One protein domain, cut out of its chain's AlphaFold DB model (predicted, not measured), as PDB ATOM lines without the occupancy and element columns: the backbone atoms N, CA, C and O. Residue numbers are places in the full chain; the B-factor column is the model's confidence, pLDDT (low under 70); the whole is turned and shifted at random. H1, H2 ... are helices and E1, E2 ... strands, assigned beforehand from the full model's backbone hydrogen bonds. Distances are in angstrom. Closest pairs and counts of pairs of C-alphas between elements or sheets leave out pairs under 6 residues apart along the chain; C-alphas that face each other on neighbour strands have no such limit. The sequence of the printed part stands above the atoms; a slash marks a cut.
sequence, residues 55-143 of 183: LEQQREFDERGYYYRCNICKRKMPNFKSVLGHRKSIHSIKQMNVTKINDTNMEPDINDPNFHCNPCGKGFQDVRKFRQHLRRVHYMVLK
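What this domain is: This is residues 55 to 143 of the 183 residues of the protein "C2H2-type domain-containing protein" of Mucor ambiguus (UniProt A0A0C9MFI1). A small pair of antiparallel strands, E1 and E2, sits near the middle; H2 leads away from it with its first residues near E1, and H3 leads in with residues 131 to 135 near E2. A long loop, residues 92 to 126, runs from H2 round to H3, and H1 lies far out at the first residues. The 89 printed residues hold three named helices and two named strands, in the order H1 E1 H2 H3 E2, mostly helix, with under half of the residues in named elements. The whole is compact, with a radius of gyration of the C-alphas of 13.0 A and spans of 35 by 31 by 20 A.

How they stand to each other: H1, residues 55 to 60, is apart from H2, residues 80 to 91, from H3, residues 127 to 137, and from E2, residues 140 to 142. E1, residues 66 to 69, is the antiparallel neighbour of E2, at 144 degrees; N 141 and O 67 are 2.8 A apart, within hydrogen-bond range. Residues 68 to 69 of E1 also pair, antiparallel, with residues 76 to 77. The closest C-alphas of E1 and H2 are those of Tyr 68 and Phe 80, 6.4 A apart. H2 and H3 are apart. Between them, residues 116 to 117 pair with 122 to 123, antiparallel. The closest C-alphas of H3 and E2 are those of Leu 134 and Met 140, 5.8 A apart. In H2 and H3 every O i to N i+4 pair is within hydrogen-bond range; in H1, 1 of 2.

Where its parts are: H1 begins at C-alpha 55, (-10.436, 2.044, -36.042), and spans 9.2 A. E1 spans 9.8 A, H2 15.6 A and H3 15.1 A. E2 spans 6.0 A and ends at C-alpha 142, (-4.833, -18.545, -35.138).

The domain as a whole: The C-alphas farthest apart, of Leu 55 and Gln 125, are 39.0 A apart. The printed part has no cut. The link from H2 to H3 is long, 35 residues. Residues 55 to 63 and 95 to 99 have pLDDT under 70.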
ATOM      1  N   LEU A  55     -11.018   2.266 -34.707       45.16
ATOM      2  CA  LEU A  55     -10.436   2.044 -36.042       45.16
ATOM      3  C   LEU A  55      -8.905   1.894 -36.052       45.16
ATOM      4  O   LEU A  55      -8.371   1.254 -36.954       45.16
ATOM      5  N   GLU A  56      -8.195   2.451 -35.070       44.94
ATOM      6  CA  GLU A  56      -6.745   2.237 -34.925       44.94
ATOM      7  C   GLU A  56      -6.444   0.866 -34.327       44.94
ATOM      8  O   GLU A  56      -5.630   0.134 -34.887       44.94
ATOM      9  N   GLN A  57      -7.214   0.439 -33.319       50.84
ATOM     10  CA  GLN A  57      -7.128  -0.930 -32.808       50.84
ATOM     11  C   GLN A  57      -7.425  -1.953 -33.908       50.84
ATOM     12  O   GLN A  57      -6.750  -2.973 -33.988       50.84
ATOM     13  N   GLN A  58      -8.393  -1.678 -34.796       49.84
ATOM     14  CA  GLN A  58      -8.756  -2.607 -35.866       49.84
ATOM     15  C   GLN A  58      -7.612  -2.881 -36.864       49.84
ATOM     16  O   GLN A  58      -7.549  -3.986 -37.398       49.84
ATOM     17  N   ARG A  59      -6.707  -1.912 -37.081       50.56
ATOM     18  CA  ARG A  59      -5.567  -2.028 -38.010       50.56
ATOM     19  C   ARG A  59      -4.348  -2.732 -37.400       50.56
ATOM     20  O   ARG A  59      -3.657  -3.442 -38.119       50.56
ATOM     21  N   GLU A  60      -4.139  -2.645 -36.085       53.56
ATOM     22  CA  GLU A  60      -3.068  -3.382 -35.383       53.56
ATOM     23  C   GLU A  60      -3.304  -4.905 -35.297       53.56
ATOM     24  O   GLU A  60      -2.368  -5.677 -35.076       53.56
ATOM     25  N   PHE A  61      -4.545  -5.380 -35.471       53.94
ATOM     26  CA  PHE A  61      -4.866  -6.810 -35.331       53.94
ATOM     27  C   PHE A  61      -4.323  -7.703 -36.447       53.94
ATOM     28  O   PHE A  61      -4.224  -8.918 -36.254       53.94
ATOM     29  N   ASP A  62      -3.993  -7.146 -37.610       56.12
ATOM     30  CA  ASP A  62      -3.650  -7.962 -38.775       56.12
ATOM     31  C   ASP A  62      -2.191  -8.452 -38.765       56.12
ATOM     32  O   ASP A  62      -1.897  -9.517 -39.333       56.12
ATOM     33  N   GLU A  63      -1.313  -7.765 -38.027       69.06
ATOM     34  CA  GLU A  63       0.123  -8.061 -37.950       69.06
ATOM     35  C   GLU A  63       0.444  -9.257 -37.045       69.06
ATOM     36  O   GLU A  63       1.237 -10.120 -37.421       69.06
ATOM     37  N   ARG A  64      -0.231  -9.400 -35.892       74.94
ATOM     38  CA  ARG A  64       0.085 -10.459 -34.904       74.94
ATOM     39  C   ARG A  64      -0.184 -11.882 -35.398       74.94
ATOM     40  O   ARG A  64       0.277 -12.844 -34.794       74.94
ATOM     41  N   GLY A  65      -0.933 -12.061 -36.486       84.44
ATOM     42  CA  GLY A  65      -1.225 -13.391 -37.040       84.44
ATOM     43  C   GLY A  65      -2.262 -14.206 -36.250       84.44
ATOM     44  O   GLY A  65      -2.532 -15.367 -36.581       84.44
ATOM     45  N   TYR A  66      -2.885 -13.599 -35.240       89.56
ATOM     46  CA  TYR A  66      -3.992 -14.150 -34.468       89.56
ATOM     47  C   TYR A  66      -4.876 -13.035 -33.908       89.56
ATOM     48  O   TYR A  66      -4.463 -11.885 -33.810       89.56
ATOM     49  N   TYR A  67      -6.093 -13.391 -33.508       92.81
ATOM     50  CA  TYR A  67      -6.992 -12.498 -32.779       92.81
ATOM     51  C   TYR A  67      -7.818 -13.283 -31.762       92.81
ATOM     52  O   TYR A  67      -7.978 -14.501 -31.882       92.81
ATOM     53  N   TYR A  68      -8.388 -12.596 -30.776       94.00
ATOM     54  CA  TYR A  68      -9.253 -13.221 -29.779       94.00
ATOM     55  C   TYR A  68     -10.718 -13.130 -30.196       94.00
ATOM     56  O   TYR A  68     -11.169 -12.120 -30.742       94.00
ATOM     57  N   ARG A  69     -11.485 -14.195 -29.956       95.12
ATOM     58  CA  ARG A  69     -12.879 -14.294 -30.404       95.12
ATOM     59  C   ARG A  69     -13.749 -15.019 -29.389       95.12
ATOM     60  O   ARG A  69     -13.438 -16.134 -28.982       95.12
ATOM     61  N   CYS A  70     -14.910 -14.456 -29.063       94.31
ATOM     62  CA  CYS A  70     -15.917 -15.184 -28.295       94.31
ATOM     63  C   CYS A  70     -16.378 -16.428 -29.070       94.31
ATOM     64  O   CYS A  70     -16.780 -16.347 -30.231       94.31
ATOM     65  N   ASN A  71     -16.367 -17.597 -28.436       91.31
ATOM     66  CA  ASN A  71     -16.799 -18.833 -29.085       91.31
ATOM     67  C   ASN A  71     -18.326 -18.927 -29.273       91.31
ATOM     68  O   ASN A  71     -18.761 -19.757 -30.069       91.31
ATOM     69  N   ILE A  72     -19.108 -18.077 -28.601       92.94
ATOM     70  CA  ILE A  72     -20.579 -18.067 -28.640       92.94
ATOM     71  C   ILE A  72     -21.059 -17.082 -29.702       92.94
ATOM     72  O   ILE A  72     -21.430 -17.498 -30.792       92.94
ATOM     73  N   CYS A  73     -20.937 -15.780 -29.440       95.38
ATOM     74  CA  CYS A  73     -21.404 -14.730 -30.351       95.38
ATOM     75  C   CYS A  73     -20.388 -14.328 -31.425       95.38
ATOM     76  O   CYS A  73     -20.639 -13.415 -32.203       95.38
ATOM     77  N   LYS A  74     -19.212 -14.967 -31.461       94.94
ATOM     78  CA  LYS A  74     -18.192 -14.756 -32.498       94.94
ATOM     79  C   LYS A  74     -17.566 -13.355 -32.547       94.94
ATOM     80  O   LYS A  74     -16.758 -13.123 -33.446       94.94
ATOM     81  N   ARG A  75     -17.849 -12.483 -31.573       95.25
ATOM     82  CA  ARG A  75     -17.265 -11.137 -31.444       95.25
ATOM     83  C   ARG A  75     -15.743 -11.189 -31.285       95.25
ATOM     84  O   ARG A  75     -15.246 -11.951 -30.452       95.25
ATOM     85  N   LYS A  76     -15.025 -10.376 -32.069       94.69
ATOM     86  CA  LYS A  76     -13.572 -10.163 -31.949       94.69
ATOM     87  C   LYS A  76     -13.260  -9.214 -30.792       94.69
ATOM     88  O   LYS A  76     -14.031  -8.291 -30.537       94.69
ATOM     89  N   MET A  77     -12.160  -9.458 -30.091       94.12
ATOM     90  CA  MET A  77     -11.731  -8.697 -28.916       94.12
ATOM     91  C   MET A  77     -10.206  -8.558 -28.882       94.12
ATOM     92  O   MET A  77      -9.520  -9.380 -29.494       94.12
ATOM     93  N   PRO A  78      -9.677  -7.550 -28.166       91.25
ATOM     94  CA  PRO A  78      -8.253  -7.244 -28.200       91.25
ATOM     95  C   PRO A  78      -7.382  -8.283 -27.502       91.25
ATOM     96  O   PRO A  78      -6.276  -8.553 -27.948       91.25
ATOM     97  N   ASN A  79      -7.874  -8.866 -26.412       91.06
ATOM     98  CA  ASN A  79      -7.098  -9.779 -25.587       91.06
ATOM     99  C   ASN A  79      -7.991 -10.795 -24.871       91.06
ATOM    100  O   ASN A  79      -9.226 -10.699 -24.854       91.06
ATOM    101  N   PHE A  80      -7.343 -11.773 -24.246       90.69
ATOM    102  CA  PHE A  80      -8.000 -12.830 -23.493       90.69
ATOM    103  C   PHE A  80      -8.878 -12.301 -22.344       90.69
ATOM    104  O   PHE A  80     -10.015 -12.753 -22.178       90.69
ATOM    105  N   LYS A  81      -8.403 -11.298 -21.595       91.19
ATOM    106  CA  LYS A  81      -9.142 -10.676 -20.483       91.19
ATOM    107  C   LYS A  81     -10.462 -10.063 -20.948       91.19
ATOM    108  O   LYS A  81     -11.494 -10.274 -20.308       91.19
ATOM    109  N   SER A  82     -10.465  -9.386 -22.097       93.50
ATOM    110  CA  SER A  82     -11.686  -8.873 -22.722       93.50
ATOM    111  C   SER A  82     -12.657  -9.999 -23.074       93.50
ATOM    112  O   SER A  82     -13.849  -9.855 -22.810       93.50
ATOM    113  N   VAL A  83     -12.175 -11.142 -23.583       93.25
ATOM    114  CA  VAL A  83     -13.037 -12.312 -23.844       93.25
ATOM    115  C   VAL A  83     -13.683 -12.825 -22.565       93.25
ATOM    116  O   VAL A  83     -14.877 -13.133 -22.565       93.25
ATOM    117  N   LEU A  84     -12.926 -12.915 -21.472       91.12
ATOM    118  CA  LEU A  84     -13.459 -13.360 -20.187       91.12
ATOM    119  C   LEU A  84     -14.520 -12.402 -19.644       91.12
ATOM    120  O   LEU A  84     -15.612 -12.849 -19.290       91.12
ATOM    121  N   GLY A  85     -14.231 -11.099 -19.636       92.56
ATOM    122  CA  GLY A  85     -15.178 -10.068 -19.208       92.56
ATOM    123  C   GLY A  85     -16.459 -10.095 -20.041       92.56
ATOM    124  O   GLY A  85     -17.550 -10.172 -19.486       92.56
ATOM    125  N   HIS A  86     -16.323 -10.152 -21.366       94.69
ATOM    126  CA  HIS A  86     -17.445 -10.245 -22.297       94.69
ATOM    127  C   HIS A  86     -18.316 -11.482 -22.053       94.69
ATOM    128  O   HIS A  86     -19.539 -11.386 -22.021       94.69
ATOM    129  N   ARG A  87     -17.713 -12.661 -21.864       92.50
ATOM    130  CA  ARG A  87     -18.479 -13.893 -21.618       92.50
ATOM    131  C   ARG A  87     -19.191 -13.865 -20.270       92.50
ATOM    132  O   ARG A  87     -20.273 -14.437 -20.158       92.50
ATOM    133  N   LYS A  88     -18.610 -13.193 -19.274       91.69
ATOM    134  CA  LYS A  88     -19.240 -12.982 -17.970       91.69
ATOM    135  C   LYS A  88     -20.430 -12.025 -18.070       91.69
ATOM    136  O   LYS A  88     -21.477 -12.348 -17.529       91.69
ATOM    137  N   SER A  89     -20.285 -10.886 -18.750       94.81
ATOM    138  CA  SER A  89     -21.325  -9.846 -18.792       94.81
ATOM    139  C   SER A  89     -22.432 -10.103 -19.815       94.81
ATOM    140  O   SER A  89     -23.585  -9.817 -19.531       94.81
ATOM    141  N   ILE A  90     -22.104 -10.651 -20.989       95.88
ATOM    142  CA  ILE A  90     -23.063 -10.823 -22.097       95.88
ATOM    143  C   ILE A  90     -23.682 -12.221 -22.121       95.88
ATOM    144  O   ILE A  90     -24.814 -12.393 -22.559       95.88
ATOM    145  N   HIS A  91     -22.940 -13.241 -21.682       92.81
ATOM    146  CA  HIS A  91     -23.398 -14.634 -21.726       92.81
ATOM    147  C   HIS A  91     -23.604 -15.247 -20.339       92.81
ATOM    148  O   HIS A  91     -23.935 -16.427 -20.248       92.81
ATOM    149  N   SER A  92     -23.390 -14.480 -19.263       90.69
ATOM    150  CA  SER A  92     -23.560 -14.940 -17.876       90.69
ATOM    151  C   SER A  92     -22.747 -16.198 -17.538       90.69
ATOM    152  O   SER A  92     -23.105 -16.971 -16.648       90.69
ATOM    153  N   ILE A  93     -21.623 -16.426 -18.232       86.88
ATOM    154  CA  ILE A  93     -20.810 -17.635 -18.062       86.88
ATOM    155  C   ILE A  93     -19.842 -17.455 -16.903       86.88
ATOM    156  O   ILE A  93     -18.852 -16.724 -16.990       86.88
ATOM    157  N   LYS A  94     -20.086 -18.208 -15.832       70.56
ATOM    158  CA  LYS A  94     -19.227 -18.270 -14.650       70.56
ATOM    159  C   LYS A  94     -18.069 -19.261 -14.882       70.56
ATOM    160  O   LYS A  94     -18.143 -20.439 -14.575       70.56
ATOM    161  N   GLN A  95     -17.004 -18.769 -15.516       65.62
ATOM    162  CA  GLN A  95     -15.593 -19.100 -15.233       65.62
ATOM    163  C   GLN A  95     -15.099 -20.574 -15.242       65.62
ATOM    164  O   GLN A  95     -14.050 -20.865 -14.677       65.62
ATOM    165  N   MET A  96     -15.736 -21.506 -15.955       57.47
ATOM    166  CA  MET A  96     -15.343 -22.932 -15.895       57.47
ATOM    167  C   MET A  96     -13.956 -23.292 -16.474       57.47
ATOM    168  O   MET A  96     -13.382 -24.310 -16.102       57.47
ATOM    169  N   ASN A  97     -13.399 -22.486 -17.388       61.72
ATOM    170  CA  ASN A  97     -12.117 -22.789 -18.051       61.72
ATOM    171  C   ASN A  97     -10.939 -21.923 -17.575       61.72
ATOM    172  O   ASN A  97      -9.806 -22.194 -17.965       61.72
ATOM    173  N   VAL A  98     -11.195 -20.897 -16.756       63.06
ATOM    174  CA  VAL A  98     -10.150 -19.978 -16.263       63.06
ATOM    175  C   VAL A  98      -9.340 -20.614 -15.139       63.06
ATOM    176  O   VAL A  98      -8.174 -20.295 -14.991       63.06
ATOM    177  N   THR A  99      -9.900 -21.598 -14.429       60.59
ATOM    178  CA  THR A  99      -9.196 -22.380 -13.393       60.59
ATOM    179  C   THR A  99      -7.933 -23.085 -13.895       60.59
ATOM    180  O   THR A  99      -7.137 -23.565 -13.101       60.59
ATOM    181  N   LYS A 100      -7.745 -23.175 -15.217       70.06
ATOM    182  CA  LYS A 100      -6.567 -23.778 -15.853       70.06
ATOM    183  C   LYS A 100      -5.477 -22.762 -16.216       70.06
ATOM    184  O   LYS A 100      -4.477 -23.193 -16.782       70.06
ATOM    185  N   ILE A 101      -5.699 -21.473 -15.963       81.38
ATOM    186  CA  ILE A 101      -4.810 -20.365 -16.318       81.38
ATOM    187  C   ILE A 101      -4.328 -19.733 -15.017       81.38
ATOM    188  O   ILE A 101      -5.140 -19.263 -14.222       81.38
ATOM    189  N   ASN A 102      -3.016 -19.731 -14.819       80.06
ATOM    190  CA  ASN A 102      -2.373 -19.191 -13.626       80.06
ATOM    191  C   ASN A 102      -2.295 -17.661 -13.698       80.06
ATOM    192  O   ASN A 102      -2.536 -16.991 -12.700       80.06
ATOM    193  N   ASP A 103      -2.025 -17.110 -14.888       81.00
ATOM    194  CA  ASP A 103      -1.995 -15.665 -15.127       81.00
ATOM    195  C   ASP A 103      -2.853 -15.281 -16.340       81.00
ATOM    196  O   ASP A 103      -2.577 -15.653 -17.478       81.00
ATOM    197  N   THR A 104      -3.925 -14.522 -16.095       79.06
ATOM    198  CA  THR A 104      -4.848 -14.059 -17.143       79.06
ATOM    199  C   THR A 104      -4.383 -12.808 -17.889       79.06
ATOM    200  O   THR A 104      -4.998 -12.457 -18.897       79.06
ATOM    201  N   ASN A 105      -3.368 -12.104 -17.381       81.69
ATOM    202  CA  ASN A 105      -2.807 -10.915 -18.023       81.69
ATOM    203  C   ASN A 105      -1.624 -11.266 -18.937       81.69
ATOM    204  O   ASN A 105      -1.309 -10.489 -19.832       81.69
ATOM    205  N   MET A 106      -1.008 -12.436 -18.749       86.00
ATOM    206  CA  MET A 106       0.056 -12.932 -19.614       86.00
ATOM    207  C   MET A 106      -0.501 -13.458 -20.948       86.00
ATOM    208  O   MET A 106      -1.420 -14.282 -20.977       86.00
ATOM    209  N   GLU A 107       0.082 -13.015 -22.066       87.50
ATOM    210  CA  GLU A 107      -0.212 -13.579 -23.387       87.50
ATOM    211  C   GLU A 107       0.616 -14.855 -23.632       87.50
ATOM    212  O   GLU A 107       1.803 -14.896 -23.300       87.50
ATOM    213  N   PRO A 108       0.021 -15.922 -24.194       88.25
ATOM    214  CA  PRO A 108       0.775 -17.111 -24.568       88.25
ATOM    215  C   PRO A 108       1.631 -16.853 -25.815       88.25
ATOM    216  O   PRO A 108       1.147 -16.277 -26.791       88.25
ATOM    217  N   ASP A 109       2.865 -17.360 -25.824       89.00
ATOM    218  CA  ASP A 109       3.696 -17.381 -27.031       89.00
ATOM    219  C   ASP A 109       3.235 -18.501 -27.975       89.00
ATOM    220  O   ASP A 109       3.356 -19.688 -27.689       89.00
ATOM    221  N   ILE A 110       2.673 -18.130 -29.123       87.50
ATOM    222  CA  ILE A 110       2.114 -19.074 -30.105       87.50
ATOM    223  C   ILE A 110       3.215 -19.815 -30.874       87.50
ATOM    224  O   ILE A 110       2.943 -20.875 -31.451       87.50
ATOM    225  N   ASN A 111       4.423 -19.253 -30.904       82.69
ATOM    226  CA  ASN A 111       5.571 -19.767 -31.640       82.69
ATOM    227  C   ASN A 111       6.600 -20.432 -30.714       82.69
ATOM    228  O   ASN A 111       7.693 -20.750 -31.178       82.69
ATOM    229  N   ASP A 112       6.237 -20.682 -29.449       84.38
ATOM    230  CA  ASP A 112       7.098 -21.367 -28.490       84.38
ATOM    231  C   ASP A 112       7.559 -22.729 -29.062       84.38
ATOM    232  O   ASP A 112       6.719 -23.592 -29.368       84.38
ATOM    233  N   PRO A 113       8.880 -22.946 -29.231       84.19
ATOM    234  CA  PRO A 113       9.414 -24.149 -29.869       84.19
ATOM    235  C   PRO A 113       9.224 -25.409 -29.016       84.19
ATOM    236  O   PRO A 113       9.234 -26.516 -29.551       84.19
ATOM    237  N   ASN A 114       9.017 -25.252 -27.706       86.81
ATOM    238  CA  ASN A 114       8.757 -26.338 -26.762       86.81
ATOM    239  C   ASN A 114       7.258 -26.624 -26.605       86.81
ATOM    240  O   ASN A 114       6.867 -27.476 -25.803       86.81
ATOM    241  N   PHE A 115       6.408 -25.912 -27.353       92.19
ATOM    242  CA  PHE A 115       4.958 -25.990 -27.262       92.19
ATOM    243  C   PHE A 115       4.470 -25.781 -25.827       92.19
ATOM    244  O   PHE A 115       3.588 -26.502 -25.356       92.19
ATOM    245  N   HIS A 116       5.068 -24.828 -25.115       92.50
ATOM    246  CA  HIS A 116       4.723 -24.509 -23.740       92.50
ATOM    247  C   HIS A 116       3.772 -23.308 -23.659       92.50
ATOM    248  O   HIS A 116       3.955 -22.274 -24.294       92.50
ATOM    249  N   CYS A 117       2.721 -23.433 -22.849       93.75
ATOM    250  CA  CYS A 117       1.827 -22.330 -22.523       93.75
ATOM    251  C   CYS A 117       2.237 -21.709 -21.186       93.75
ATOM    252  O   CYS A 117       1.841 -22.219 -20.135       93.75
ATOM    253  N   ASN A 118       2.954 -20.583 -21.231       90.69
ATOM    254  CA  ASN A 118       3.371 -19.848 -20.030       90.69
ATOM    255  C   ASN A 118       2.185 -19.451 -19.125       90.69
ATOM    256  O   ASN A 118       2.223 -19.803 -17.945       90.69
ATOM    257  N   PRO A 119       1.078 -18.866 -19.643       90.56
ATOM    258  CA  PRO A 119      -0.078 -18.515 -18.811       90.56
ATOM    259  C   PRO A 119      -0.706 -19.694 -18.057       90.56
ATOM    260  O   PRO A 119      -1.297 -19.510 -16.995       90.56
ATOM    261  N   CYS A 120      -0.623 -20.909 -18.610       91.12
ATOM    262  CA  CYS A 120      -1.198 -22.115 -18.011       91.12
ATOM    263  C   CYS A 120      -0.174 -22.988 -17.272       91.12
ATOM    264  O   CYS A 120      -0.584 -23.946 -16.617       91.12
ATOM    265  N   GLY A 121       1.129 -22.733 -17.433       89.88
ATOM    266  CA  GLY A 121       2.204 -23.631 -16.997       89.88
ATOM    267  C   GLY A 121       2.092 -25.042 -17.590       89.88
ATOM    268  O   GLY A 121       2.265 -26.025 -16.871       89.88
ATOM    269  N   LYS A 122       1.693 -25.171 -18.865       89.25
ATOM    270  CA  LYS A 122       1.428 -26.474 -19.509       89.25
ATOM    271  C   LYS A 122       2.274 -26.688 -20.750       89.25
ATOM    272  O   LYS A 122       2.156 -25.926 -21.704       89.25
ATOM    273  N   GLY A 123       3.037 -27.779 -20.766       92.31
ATOM    274  CA  GLY A 123       3.718 -28.289 -21.957       92.31
ATOM    275  C   GLY A 123       2.832 -29.229 -22.776       92.31
ATOM    276  O   GLY A 123       1.952 -29.906 -22.236       92.31
ATOM    277  N   PHE A 124       3.070 -29.286 -24.085       90.81
ATOM    278  CA  PHE A 124       2.340 -30.148 -25.011       90.81
ATOM    279  C   PHE A 124       3.303 -31.000 -25.841       90.81
ATOM    280  O   PHE A 124       4.385 -30.567 -26.208       90.81
ATOM    281  N   GLN A 125       2.886 -32.225 -26.174       88.19
ATOM    282  CA  GLN A 125       3.715 -33.176 -26.933       88.19
ATOM    283  C   GLN A 125       3.914 -32.786 -28.402       88.19
ATOM    284  O   GLN A 125       4.825 -33.281 -29.055       88.19
ATOM    285  N   ASP A 126       3.008 -31.977 -28.950       86.62
ATOM    286  CA  ASP A 126       3.047 -31.568 -30.345       86.62
ATOM    287  C   ASP A 126       2.336 -30.227 -30.560       86.62
ATOM    288  O   ASP A 126       1.454 -29.806 -29.796       86.62
ATOM    289  N   VAL A 127       2.684 -29.582 -31.673       86.81
ATOM    290  CA  VAL A 127       2.161 -28.273 -32.066       86.81
ATOM    291  C   VAL A 127       0.648 -28.261 -32.312       86.81
ATOM    292  O   VAL A 127      -0.017 -27.236 -32.135       86.81
ATOM    293  N   ARG A 128       0.049 -29.392 -32.714       88.81
ATOM    294  CA  ARG A 128      -1.394 -29.465 -33.000       88.81
ATOM    295  C   ARG A 128      -2.186 -29.387 -31.702       88.81
ATOM    296  O   ARG A 128      -3.168 -28.640 -31.643       88.81
ATOM    297  N   LYS A 129      -1.755 -30.122 -30.674       91.06
ATOM    298  CA  LYS A 129      -2.326 -30.089 -29.321       91.06
ATOM    299  C   LYS A 129      -2.160 -28.708 -28.701       91.06
ATOM    300  O   LYS A 129      -3.143 -28.164 -28.199       91.06
ATOM    301  N   PHE A 130      -0.982 -28.103 -28.833       93.06
ATOM    302  CA  PHE A 130      -0.731 -26.748 -28.349       93.06
ATOM    303  C   PHE A 130      -1.654 -25.708 -28.994       93.06
ATOM    304  O   PHE A 130      -2.399 -25.011 -28.306       93.06
ATOM    305  N   ARG A 131      -1.747 -25.674 -30.329       92.25
ATOM    306  CA  ARG A 131      -2.675 -24.761 -31.020       92.25
ATOM    307  C   ARG A 131      -4.136 -25.035 -30.678       92.25
ATOM    308  O   ARG A 131      -4.939 -24.106 -30.625       92.25
ATOM    309  N   GLN A 132      -4.529 -26.294 -30.479       92.12
ATOM    310  CA  GLN A 132      -5.887 -26.613 -30.029       92.12
ATOM    311  C   GLN A 132      -6.154 -26.065 -28.625       92.12
ATOM    312  O   GLN A 132      -7.237 -25.528 -28.383       92.12
ATOM    313  N   HIS A 133      -5.177 -26.167 -27.726       93.75
ATOM    314  CA  HIS A 133      -5.245 -25.572 -26.403       93.75
ATOM    315  C   HIS A 133      -5.444 -24.051 -26.483       93.75
ATOM    316  O   HIS A 133      -6.425 -23.556 -25.929       93.75
ATOM    317  N   LEU A 134      -4.624 -23.336 -27.261       93.06
ATOM    318  CA  LEU A 134      -4.752 -21.885 -27.460       93.06
ATOM    319  C   LEU A 134      -6.150 -21.485 -27.969       93.06
ATOM    320  O   LEU A 134      -6.762 -20.538 -27.474       93.06
ATOM    321  N   ARG A 135      -6.729 -22.256 -28.895       92.94
ATOM    322  CA  ARG A 135      -8.091 -21.995 -29.398       92.94
ATOM    323  C   ARG A 135      -9.179 -22.187 -28.343       92.94
ATOM    324  O   ARG A 135     -10.140 -21.426 -28.304       92.94
ATOM    325  N   ARG A 136      -9.078 -23.241 -27.529       90.88
ATOM    326  CA  ARG A 136     -10.149 -23.649 -26.602       90.88
ATOM    327  C   ARG A 136     -10.082 -22.934 -25.258       90.88
ATOM    328  O   ARG A 136     -11.126 -22.620 -24.690       90.88
ATOM    329  N   VAL A 137      -8.868 -22.728 -24.756       90.88
ATOM    330  CA  VAL A 137      -8.605 -22.156 -23.432       90.88
ATOM    331  C   VAL A 137      -8.424 -20.650 -23.531       90.88
ATOM    332  O   VAL A 137      -9.085 -19.931 -22.794       90.88
ATOM    333  N   HIS A 138      -7.628 -20.181 -24.496       92.12
ATOM    334  CA  HIS A 138      -7.345 -18.755 -24.682       92.12
ATOM    335  C   HIS A 138      -8.274 -18.062 -25.689       92.12
ATOM    336  O   HIS A 138      -8.127 -16.871 -25.935       92.12
ATOM    337  N   TYR A 139      -9.256 -18.767 -26.264       93.00
ATOM    338  CA  TYR A 139     -10.213 -18.206 -27.234       93.00
ATOM    339  C   TYR A 139      -9.548 -17.510 -28.431       93.00
ATOM    340  O   TYR A 139     -10.088 -16.558 -29.001       93.00
ATOM    341  N   MET A 140      -8.367 -17.995 -28.817       93.50
ATOM    342  CA  MET A 140      -7.594 -17.447 -29.924       93.50
ATOM    343  C   MET A 140      -8.042 -18.063 -31.244       93.50
ATOM    344  O   MET A 140      -8.240 -19.273 -31.359       93.50
ATOM    345  N   VAL A 141      -8.143 -17.241 -32.278       93.00
ATOM    346  CA  VAL A 141      -8.221 -17.689 -33.662       93.00
ATOM    347  C   VAL A 141      -6.860 -17.452 -34.288       93.00
ATOM    348  O   VAL A 141      -6.444 -16.319 -34.502       93.00
ATOM    349  N   LEU A 142      -6.165 -18.552 -34.552       91.19
ATOM    350  CA  LEU A 142      -4.833 -18.545 -35.138       91.19
ATOM    351  C   LEU A 142      -4.943 -18.714 -36.654       91.19
ATOM    352  O   LEU A 142      -5.708 -19.581 -37.100       91.19
ATOM    353  N   LYS A 143      -4.142 -17.974 -37.434       86.00
ATOM    354  CA  LYS A 143      -3.993 -18.241 -38.875       86.00
ATOM    355  C   LYS A 143      -3.592 -19.716 -39.101       86.00
ATOM    356  O   LYS A 143      -2.959 -20.327 -38.225       86.00
TER     357      LYS A 143